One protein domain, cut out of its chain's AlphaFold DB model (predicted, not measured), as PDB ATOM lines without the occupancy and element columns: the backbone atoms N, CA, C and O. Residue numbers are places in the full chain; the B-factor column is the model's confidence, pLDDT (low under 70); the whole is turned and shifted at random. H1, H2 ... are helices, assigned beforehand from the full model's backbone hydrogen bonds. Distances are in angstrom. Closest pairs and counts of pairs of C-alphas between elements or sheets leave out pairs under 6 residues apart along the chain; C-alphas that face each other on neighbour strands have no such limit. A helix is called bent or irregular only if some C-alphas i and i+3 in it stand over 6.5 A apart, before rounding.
ATOM      1  N   LYS A  98     -19.193  41.523 -50.982       74.81
ATOM      2  CA  LYS A  98     -20.505  41.015 -50.562       74.81
ATOM      3  C   LYS A  98     -20.568  39.487 -50.469       74.81
ATOM      4  O   LYS A  98     -21.514  38.991 -49.858       74.81
ATOM      5  N   GLU A  99     -19.635  38.772 -51.094       75.31
ATOM      6  CA  GLU A  99     -19.610  37.314 -51.226       75.31
ATOM      7  C   GLU A  99     -18.166  36.808 -51.485       75.31
ATOM      8  O   GLU A  99     -17.816  36.375 -52.578       75.31
ATOM      9  N   LEU A 100     -17.306  36.897 -50.457       75.50
ATOM     10  CA  LEU A 100     -15.952  36.309 -50.412       75.50
ATOM     11  C   LEU A 100     -15.896  35.249 -49.295       75.50
ATOM     12  O   LEU A 100     -15.427  35.510 -48.184       75.50
ATOM     13  N   TYR A 101     -16.433  34.052 -49.549       70.62
ATOM     14  CA  TYR A 101     -16.482  32.981 -48.543       70.62
ATOM     15  C   TYR A 101     -15.182  32.165 -48.441       70.62
ATOM     16  O   TYR A 101     -15.012  31.436 -47.465       70.62
ATOM     17  N   ASP A 102     -14.255  32.327 -49.374       73.19
ATOM     18  CA  ASP A 102     -12.974  31.623 -49.485       73.19
ATOM     19  C   ASP A 102     -11.759  32.486 -49.087       73.19
ATOM     20  O   ASP A 102     -10.646  31.977 -48.964       73.19
ATOM     21  N   TYR A 103     -11.968  33.774 -48.793       78.06
ATOM     22  CA  TYR A 103     -10.914  34.704 -48.370       78.06
ATOM     23  C   TYR A 103     -11.052  35.149 -46.907       78.06
ATOM     24  O   TYR A 103     -12.118  35.063 -46.279       78.06
ATOM     25  N   TYR A 104      -9.948  35.690 -46.380       81.06
ATOM     26  CA  TYR A 104      -9.910  36.438 -45.125       81.06
ATOM     27  C   TYR A 104      -9.897  37.933 -45.432       81.06
ATOM     28  O   TYR A 104      -8.885  38.465 -45.890       81.06
ATOM     29  N   LEU A 105     -11.005  38.619 -45.157       80.94
ATOM     30  CA  LEU A 105     -11.016  40.078 -45.213       80.94
ATOM     31  C   LEU A 105     -10.272  40.655 -43.991       80.94
ATOM     32  O   LEU A 105     -10.368  40.073 -42.906       80.94
ATOM     33  N   PRO A 106      -9.574  41.807 -44.116       83.19
ATOM     34  CA  PRO A 106      -8.776  42.387 -43.026       83.19
ATOM     35  C   PRO A 106      -9.553  42.611 -41.722       83.19
ATOM     36  O   PRO A 106      -8.997  42.485 -40.635       83.19
ATOM     37  N   ASN A 107     -10.855  42.885 -41.831       82.31
ATOM     38  CA  ASN A 107     -11.732  43.206 -40.706       82.31
ATOM     39  C   ASN A 107     -12.449  41.977 -40.114       82.31
ATOM     40  O   ASN A 107     -13.378  42.134 -39.323       82.31
ATOM     41  N   GLN A 108     -12.080  40.756 -40.518       80.00
ATOM     42  CA  GLN A 108     -12.747  39.527 -40.085       80.00
ATOM     43  C   GLN A 108     -11.832  38.636 -39.233       80.00
ATOM     44  O   GLN A 108     -10.670  38.412 -39.581       80.00
ATOM     45  N   PRO A 109     -12.349  38.049 -38.136       86.38
ATOM     46  CA  PRO A 109     -11.567  37.137 -37.314       86.38
ATOM     47  C   PRO A 109     -11.259  35.838 -38.072       86.38
ATOM     48  O   PRO A 109     -12.163  35.082 -38.432       86.38
ATOM     49  N   ARG A 110      -9.966  35.544 -38.270       88.19
ATOM     50  CA  ARG A 110      -9.490  34.356 -39.009       88.19
ATOM     51  C   ARG A 110     -10.034  33.037 -38.453       88.19
ATOM     52  O   ARG A 110     -10.402  32.160 -39.224       88.19
ATOM     53  N   TRP A 111     -10.129  32.906 -37.129       88.81
ATOM     54  CA  TRP A 111     -10.624  31.684 -36.487       88.81
ATOM     55  C   TRP A 111     -12.081  31.378 -36.863       88.81
ATOM     56  O   TRP A 111     -12.412  30.233 -37.156       88.81
ATOM     57  N   LEU A 112     -12.942  32.399 -36.936       84.69
ATOM     58  CA  LEU A 112     -14.346  32.229 -37.316       84.69
ATOM     59  C   LEU A 112     -14.462  31.826 -38.789       84.69
ATOM     60  O   LEU A 112     -15.271  30.976 -39.148       84.69
ATOM     61  N   ARG A 113     -13.608  32.392 -39.645       85.12
ATOM     62  CA  ARG A 113     -13.528  32.025 -41.065       85.12
ATOM     63  C   ARG A 113     -13.059  30.581 -41.253       85.12
ATOM     64  O   ARG A 113     -13.632  29.876 -42.075       85.12
ATOM     65  N   ASN A 114     -12.120  30.108 -40.433       88.62
ATOM     66  CA  ASN A 114     -11.724  28.699 -40.410       88.62
ATOM     67  C   ASN A 114     -12.879  27.782 -39.998       88.62
ATOM     68  O   ASN A 114     -13.060  26.735 -40.612       88.62
ATOM     69  N   ILE A 115     -13.683  28.170 -39.002       87.75
ATOM     70  CA  ILE A 115     -14.877  27.399 -38.619       87.75
ATOM     71  C   ILE A 115     -15.848  27.301 -39.797       87.75
ATOM     72  O   ILE A 115     -16.332  26.211 -40.088       87.75
ATOM     73  N   TRP A 116     -16.096  28.399 -40.514       85.00
ATOM     74  CA  TRP A 116     -16.969  28.367 -41.689       85.00
ATOM     75  C   TRP A 116     -16.403  27.522 -42.832       85.00
ATOM     76  O   TRP A 116     -17.128  26.722 -43.411       85.00
ATOM     77  N   MET A 117     -15.109  27.640 -43.131       86.25
ATOM     78  CA  MET A 117     -14.494  26.901 -44.233       86.25
ATOM     79  C   MET A 117     -14.369  25.402 -43.927       86.25
ATOM     80  O   MET A 117     -14.840  24.561 -44.690       86.25
ATOM     81  N   TYR A 118     -13.759  25.051 -42.795       89.19
ATOM     82  CA  TYR A 118     -13.489  23.657 -42.453       89.19
ATOM     83  C   TYR A 118     -14.699  22.982 -41.805       89.19
ATOM     84  O   TYR A 118     -15.096  21.900 -42.220       89.19
ATOM     85  N   GLY A 119     -15.321  23.616 -40.813       88.31
ATOM     86  CA  GLY A 119     -16.508  23.066 -40.154       88.31
ATOM     87  C   GLY A 119     -17.744  23.150 -41.046       88.31
ATOM     88  O   GLY A 119     -18.396  22.142 -41.304       88.31
ATOM     89  N   GLY A 120     -18.039  24.355 -41.538       84.25
ATOM     90  CA  GLY A 120     -19.172  24.638 -42.418       84.25
ATOM     91  C   GLY A 120     -19.121  23.823 -43.704       84.25
ATOM     92  O   GLY A 120     -19.972  22.958 -43.890       84.25
ATOM     93  N   ASN A 121     -18.135  24.082 -44.567       84.25
ATOM     94  CA  ASN A 121     -18.110  23.532 -45.926       84.25
ATOM     95  C   ASN A 121     -17.494  22.128 -45.994       84.25
ATOM     96  O   ASN A 121     -18.135  21.221 -46.518       84.25
ATOM     97  N   LEU A 122     -16.276  21.931 -45.471       86.25
ATOM     98  CA  LEU A 122     -15.550  20.660 -45.636       86.25
ATOM     99  C   LEU A 122     -16.182  19.509 -44.841       86.25
ATOM    100  O   LEU A 122     -16.343  18.414 -45.371       86.25
ATOM    101  N   LEU A 123     -16.554  19.755 -43.583       89.44
ATOM    102  CA  LEU A 123     -17.194  18.756 -42.717       89.44
ATOM    103  C   LEU A 123     -18.725  18.736 -42.848       89.44
ATOM    104  O   LEU A 123     -19.390  17.929 -42.202       89.44
ATOM    105  N   GLY A 124     -19.295  19.605 -43.687       85.69
ATOM    106  CA  GLY A 124     -20.717  19.589 -44.013       85.69
ATOM    107  C   GLY A 124     -21.646  20.145 -42.930       85.69
ATOM    108  O   GLY A 124     -22.856  19.943 -43.031       85.69
ATOM    109  N   LEU A 125     -21.145  20.879 -41.923       86.31
ATOM    110  CA  LEU A 125     -21.999  21.516 -40.906       86.31
ATOM    111  C   LEU A 125     -23.046  22.447 -41.540       86.31
ATOM    112  O   LEU A 125     -24.146  22.600 -41.007       86.31
ATOM    113  N   TYR A 126     -22.744  23.018 -42.711       84.06
ATOM    114  CA  TYR A 126     -23.684  23.864 -43.438       84.06
ATOM    115  C   TYR A 126     -25.012  23.152 -43.735       84.06
ATOM    116  O   TYR A 126     -26.063  23.785 -43.650       84.06
ATOM    117  N   TYR A 127     -24.998  21.846 -44.028       83.38
ATOM    118  CA  TYR A 127     -26.213  21.086 -44.319       83.38
ATOM    119  C   TYR A 127     -27.164  21.066 -43.117       83.38
ATOM    120  O   TYR A 127     -28.371  21.262 -43.274       83.38
ATOM    121  N   PHE A 128     -26.618  20.923 -41.907       84.94
ATOM    122  CA  PHE A 128     -27.389  21.009 -40.668       84.94
ATOM    123  C   PHE A 128     -27.911  22.427 -40.425       84.94
ATOM    124  O   PHE A 128     -29.075  22.598 -40.067       84.94
ATOM    125  N   CYS A 129     -27.092  23.456 -40.669       84.75
ATOM    126  CA  CYS A 129     -27.522  24.849 -40.543       84.75
ATOM    127  C   CYS A 129     -28.673  25.195 -41.500       84.75
ATOM    128  O   CYS A 129     -29.596  25.905 -41.105       84.75
ATOM    129  N   VAL A 130     -28.655  24.682 -42.736       82.69
ATOM    130  CA  VAL A 130     -29.745  24.886 -43.703       82.69
ATOM    131  C   VAL A 130     -31.017  24.168 -43.246       82.69
ATOM    132  O   VAL A 130     -32.096  24.760 -43.313       82.69
ATOM    133  N   LEU A 131     -30.917  22.940 -42.728       84.31
ATOM    134  CA  LEU A 131     -32.074  22.218 -42.187       84.31
ATOM    135  C   LEU A 131     -32.703  22.970 -41.003       84.31
ATOM    136  O   LEU A 131     -33.900  23.256 -41.017       84.31
ATOM    137  N   LEU A 132     -31.883  23.348 -40.017       87.19
ATOM    138  CA  LEU A 132     -32.313  24.135 -38.860       87.19
ATOM    139  C   LEU A 132     -32.904  25.479 -39.286       87.19
ATOM    140  O   LEU A 132     -33.901  25.919 -38.720       87.19
ATOM    141  N   GLY A 133     -32.326  26.114 -40.305       83.06
ATOM    142  CA  GLY A 133     -32.825  27.375 -40.823       83.06
ATOM    143  C   GLY A 133     -34.197  27.253 -41.489       83.06
ATOM    144  O   GLY A 133     -35.087  28.056 -41.225       83.06
ATOM    145  N   ASN A 134     -34.414  26.213 -42.300       80.00
ATOM    146  CA  ASN A 134     -35.733  25.945 -42.880       80.00
ATOM    147  C   ASN A 134     -36.769  25.618 -41.795       80.00
ATOM    148  O   ASN A 134     -37.890  26.122 -41.856       80.00
ATOM    149  N   LEU A 135     -36.395  24.835 -40.780       84.75
ATOM    150  CA  LEU A 135     -37.272  24.522 -39.651       84.75
ATOM    151  C   LEU A 135     -37.634  25.782 -38.849       84.75
ATOM    152  O   LEU A 135     -38.800  26.004 -38.530       84.75
ATOM    153  N   LEU A 136     -36.651  26.640 -38.571       86.25
ATOM    154  CA  LEU A 136     -36.865  27.907 -37.878       86.25
ATOM    155  C   LEU A 136     -37.738  28.859 -38.699       86.25
ATOM    156  O   LEU A 136     -38.595  29.534 -38.136       86.25
ATOM    157  N   TRP A 137     -37.551  28.904 -40.020       82.00
ATOM    158  CA  TRP A 137     -38.402  29.689 -40.912       82.00
ATOM    159  C   TRP A 137     -39.845  29.182 -40.894       82.00
ATOM    160  O   TRP A 137     -40.769  29.987 -40.867       82.00
ATOM    161  N   PHE A 138     -40.038  27.862 -40.869       83.56
ATOM    162  CA  PHE A 138     -41.359  27.240 -40.825       83.56
ATOM    163  C   PHE A 138     -42.096  27.511 -39.504       83.56
ATOM    164  O   PHE A 138     -43.270  27.863 -39.520       83.56
ATOM    165  N   ILE A 139     -41.411  27.387 -38.360       89.81
ATOM    166  CA  ILE A 139     -42.024  27.532 -37.027       89.81
ATOM    167  C   ILE A 139     -42.126  29.003 -36.600       89.81
ATOM    168  O   ILE A 139     -43.107  29.418 -35.985       89.81
ATOM    169  N   ALA A 140     -41.098  29.801 -36.884       88.88
ATOM    170  CA  ALA A 140     -40.955  31.158 -36.369       88.88
ATOM    171  C   ALA A 140     -40.332  32.108 -37.416       88.88
ATOM    172  O   ALA A 140     -39.259  32.678 -37.188       88.88
ATOM    173  N   PRO A 141     -41.022  32.378 -38.542       83.56
ATOM    174  CA  PRO A 141     -40.490  33.216 -39.626       83.56
ATOM    175  C   PRO A 141     -40.140  34.642 -39.167       83.56
ATOM    176  O   PRO A 141     -39.241  35.286 -39.711       83.56
ATOM    177  N   ARG A 142     -40.797  35.134 -38.107       86.25
ATOM    178  CA  ARG A 142     -40.517  36.444 -37.494       86.25
ATOM    179  C   ARG A 142     -39.089  36.564 -36.952       86.25
ATOM    180  O   ARG A 142     -38.573  37.677 -36.893       86.25
ATOM    181  N   VAL A 143     -38.422  35.455 -36.610       87.19
ATOM    182  CA  VAL A 143     -37.027  35.472 -36.134       87.19
ATOM    183  C   VAL A 143     -36.098  36.057 -37.193       87.19
ATOM    184  O   VAL A 143     -35.298  36.935 -36.870       87.19
ATOM    185  N   TYR A 144     -36.282  35.684 -38.461       81.38
ATOM    186  CA  TYR A 144     -35.496  36.191 -39.593       81.38
ATOM    187  C   TYR A 144     -35.696  37.686 -39.866       81.38
ATOM    188  O   TYR A 144     -34.874  38.314 -40.530       81.38
ATOM    189  N   ARG A 145     -36.776  38.265 -39.334       82.00
ATOM    190  CA  ARG A 145     -37.101  39.695 -39.428       82.00
ATOM    191  C   ARG A 145     -36.740  40.468 -38.166       82.00
ATOM    192  O   ARG A 145     -36.824  41.693 -38.152       82.00
ATOM    193  N   SER A 146     -36.360  39.773 -37.096       87.75
ATOM    194  CA  SER A 146     -36.003  40.423 -35.843       87.75
ATOM    195  C   SER A 146     -34.778  41.313 -36.039       87.75
ATOM    196  O   SER A 146     -33.828  40.957 -36.740       87.75
ATOM    197  N   ARG A 147     -34.767  42.466 -35.361       86.88
ATOM    198  CA  ARG A 147     -33.632  43.395 -35.408       86.88
ATOM    199  C   ARG A 147     -32.326  42.690 -35.046       86.88
ATOM    200  O   ARG A 147     -31.321  42.920 -35.700       86.88
ATOM    201  N   VAL A 148     -32.357  41.807 -34.045       89.62
ATOM    202  CA  VAL A 148     -31.187  41.036 -33.597       89.62
ATOM    203  C   VAL A 148     -30.665  40.124 -34.704       89.62
ATOM    204  O   VAL A 148     -29.460  40.101 -34.955       89.62
ATOM    205  N   PHE A 149     -31.551  39.401 -35.392       87.44
ATOM    206  CA  PHE A 149     -31.132  38.535 -36.485       87.44
ATOM    207  C   PHE A 149     -30.518  39.343 -37.629       87.44
ATOM    208  O   PHE A 149     -29.410  39.044 -38.060       87.44
ATOM    209  N   VAL A 150     -31.197  40.407 -38.063       84.75
ATOM    210  CA  VAL A 150     -30.775  41.231 -39.203       84.75
ATOM    211  C   VAL A 150     -29.459  41.966 -38.929       84.75
ATOM    212  O   VAL A 150     -28.608  42.024 -39.813       84.75
ATOM    213  N   THR A 151     -29.260  42.520 -37.728       83.44
ATOM    214  CA  THR A 151     -28.094  43.379 -37.446       83.44
ATOM    215  C   THR A 151     -26.915  42.660 -36.803       83.44
ATOM    216  O   THR A 151     -25.800  43.168 -36.891       83.44
ATOM    217  N   LYS A 152     -27.123  41.507 -36.153       84.62
ATOM    218  CA  LYS A 152     -26.052  40.782 -35.445       84.62
ATOM    219  C   LYS A 152     -25.815  39.382 -36.000       84.62
ATOM    220  O   LYS A 152     -24.688  39.067 -36.371       84.62
ATOM    221  N   ILE A 153     -26.857  38.553 -36.067       85.31
ATOM    222  CA  ILE A 153     -26.705  37.126 -36.399       85.31
ATOM    223  C   ILE A 153     -26.364  36.944 -37.881       85.31
ATOM    224  O   ILE A 153     -25.353  36.333 -38.208       85.31
ATOM    225  N   ALA A 154     -27.162  37.511 -38.786       80.12
ATOM    226  CA  ALA A 154     -26.955  37.377 -40.222       80.12
ATOM    227  C   ALA A 154     -25.574  37.881 -40.686       80.12
ATOM    228  O   ALA A 154     -24.917  37.152 -41.430       80.12
ATOM    229  N   PRO A 155     -25.065  39.046 -40.231       78.69
ATOM    230  CA  PRO A 155     -23.694  39.461 -40.522       78.69
ATOM    231  C   PRO A 155     -22.627  38.495 -40.004       78.69
ATOM    232  O   PRO A 155     -21.694  38.187 -40.741       78.69
ATOM    233  N   ALA A 156     -22.773  37.971 -38.781       77.44
ATOM    234  CA  ALA A 156     -21.819  37.017 -38.207       77.44
ATOM    235  C   ALA A 156     -21.771  35.681 -38.975       77.44
ATOM    236  O   ALA A 156     -20.719  35.047 -39.056       77.44
ATOM    237  N   LEU A 157     -22.899  35.289 -39.575       75.56
ATOM    238  CA  LEU A 157     -23.023  34.124 -40.455       75.56
ATOM    239  C   LEU A 157     -22.582  34.401 -41.908       75.56
ATOM    240  O   LEU A 157     -22.640  33.503 -42.739       75.56
ATOM    241  N   GLY A 158     -22.165  35.628 -42.239       70.94
ATOM    242  CA  GLY A 158     -21.746  36.002 -43.596       70.94
ATOM    243  C   GLY A 158     -22.881  36.414 -44.543       70.94
ATOM    244  O   GLY A 158     -22.626  36.692 -45.709       70.94
ATOM    245  N   PHE A 159     -24.122  36.537 -44.059       69.00
ATOM    246  CA  PHE A 159     -25.294  36.966 -44.840       69.00
ATOM    247  C   PHE A 159     -25.631  38.460 -44.685       69.00
ATOM    248  O   PHE A 159     -26.699  38.915 -45.102       69.00
ATOM    249  N   GLY A 160     -24.745  39.248 -44.069       66.69
ATOM    250  CA  GLY A 160     -25.026  40.637 -43.679       66.69
ATOM    251  C   GLY A 160     -25.401  41.572 -44.833       66.69
ATOM    252  O   GLY A 160     -26.212  42.472 -44.646       66.69
ATOM    253  N   SER A 161     -24.875  41.337 -46.036       66.25
ATOM    254  CA  SER A 161     -25.210  42.107 -47.244       66.25
ATOM    255  C   SER A 161     -26.550  41.699 -47.876       66.25
ATOM    256  O   SER A 161     -27.116  42.460 -48.657       66.25
ATOM    257  N   GLN A 162     -27.060  40.509 -47.547       66.19
ATOM    258  CA  GLN A 162     -28.195  39.865 -48.218       66.19
ATOM    259  C   GLN A 162     -29.495  39.990 -47.411       66.19
ATOM    260  O   GLN A 162     -30.574  40.169 -47.971       66.19
ATOM    261  N   VAL A 163     -29.404  39.926 -46.081       69.75
ATOM    262  CA  VAL A 163     -30.570  39.907 -45.182       69.75
ATOM    263  C   VAL A 163     -31.332  41.238 -45.086       69.75
ATOM    264  O   VAL A 163     -32.560  41.183 -45.042       69.75
ATOM    265  N   PRO A 164     -30.698  42.427 -45.109       67.25
ATOM    266  CA  PRO A 164     -31.429  43.696 -45.048       67.25
ATOM    267  C   PRO A 164     -32.400  43.904 -46.215       67.25
ATOM    268  O   PRO A 164     -33.470  44.473 -46.022       67.25
ATOM    269  N   GLU A 165     -32.057  43.424 -47.412       65.38
ATOM    270  CA  GLU A 165     -32.935  43.486 -48.587       65.38
ATOM    271  C   GLU A 165     -34.068  42.455 -48.499       65.38
ATOM    272  O   GLU A 165     -35.216  42.760 -48.811       65.38
ATOM    273  N   LEU A 166     -33.781  41.251 -47.993       64.56
ATOM    274  CA  LEU A 166     -34.792  40.207 -47.779       64.56
ATOM    275  C   LEU A 166     -35.801  40.579 -46.682       64.56
ATOM    276  O   LEU A 166     -36.979  40.245 -46.797       64.56
ATOM    277  N   ALA A 167     -35.367  41.295 -45.642       67.44
ATOM    278  CA  ALA A 167     -36.231  41.757 -44.557       67.44
ATOM    279  C   ALA A 167     -37.252  42.822 -45.002       67.44
ATOM    280  O   ALA A 167     -38.269  42.992 -44.333       67.44
ATOM    281  N   LYS A 168     -36.999  43.515 -46.122       67.81
ATOM    282  CA  LYS A 168     -37.910  44.510 -46.717       67.81
ATOM    283  C   LYS A 168     -39.001  43.887 -47.594       67.81
ATOM    284  O   LYS A 168     -39.943  44.582 -47.964       67.81
ATOM    285  N   LEU A 169     -38.879  42.607 -47.961       63.31
ATOM    286  CA  LEU A 169     -39.882  41.930 -48.783       63.31
ATOM    287  C   LEU A 169     -41.187  41.719 -47.988       63.31
ATOM    288  O   LEU A 169     -41.124  41.462 -46.778       63.31
TER     289      LEU A 169
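This is residues 98 to 169 of the 176 residues of the protein "Fatty acid desaturase" of Morganella morganii (UniProt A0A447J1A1). Five helices make an open frame with an empty middle: the long H2 forms one side, H1 turns off one end of it at a corner, and the short H3 turns off the other end. H4 then runs along the side away from H2, with the small H5 packed on it, while the unnamed stretch 98 to 109 loops beyond the start of H1. The printed part has 72 residues, with the named helices in the order H1, H2, H3, H4, H5 and no named strand; the class is all helix. It is only just compact, close to loose, with a radius of gyration of the C-alphas of 13.0 A and spans of 31 by 25 by 16 A.

H2, residues 125 to 139, and H1, residues 110 to 122, only just touch, only at the corner, with 3 pairs of C-alphas within 8 A. H1 touches H2 with residues 119 to 120 alone, and H2 touches H1 with residues 125 to 126 alone; the closest C-alphas, of Gly 120 and Tyr 126, are 4.7 A apart. Their lines are about perpendicular, at 87 degrees. With residues 136 to 137 alone, H2 only just touches H3, residues 141 to 145, only at the corner, with 3 pairs within 8 A; the closest C-alphas are those of Trp 137 and Tyr 144, 7.2 A. H3 is close to but not clearly touching H4, residues 147 to 156, the closest C-alphas being those of Val 143 and Phe 149, 6.7 A. H4 only just touches H5, residues 163 to 166, with 3 pairs; the closest C-alphas, of Val 150 and Val 163, are 6.1 A apart. H3 and H5 are near each other, while H2 is apart from H4 and H5. In H1 and H2 every O i to N i+4 pair is within hydrogen-bond range, against 4 of 6 in H4 and 0 of 1 in H3, where 2 of 2 O i to N i+3 pairs are; H5 is too short for an O i to N i+4 pair.

H2 is 21.3 A long, from C-alpha 125 at (-21.999, 21.516, -40.906) to C-alpha 139. H1 is 16.4 A long and begins at (-9.490, 34.356, -39.009). H4 is 13.7 A long and irregular, but only just: C-alphas 151 and 154 are 6.7 A apart. H5 ends at (-34.792, 40.207, -47.779).

The two C-alphas farthest apart, of Pro 106 and Ile 139, are 36.9 A apart. The printed part has no cut and no long link. Mean pLDDT of the printed part is 80.9, with residues 159 to 169 under 70.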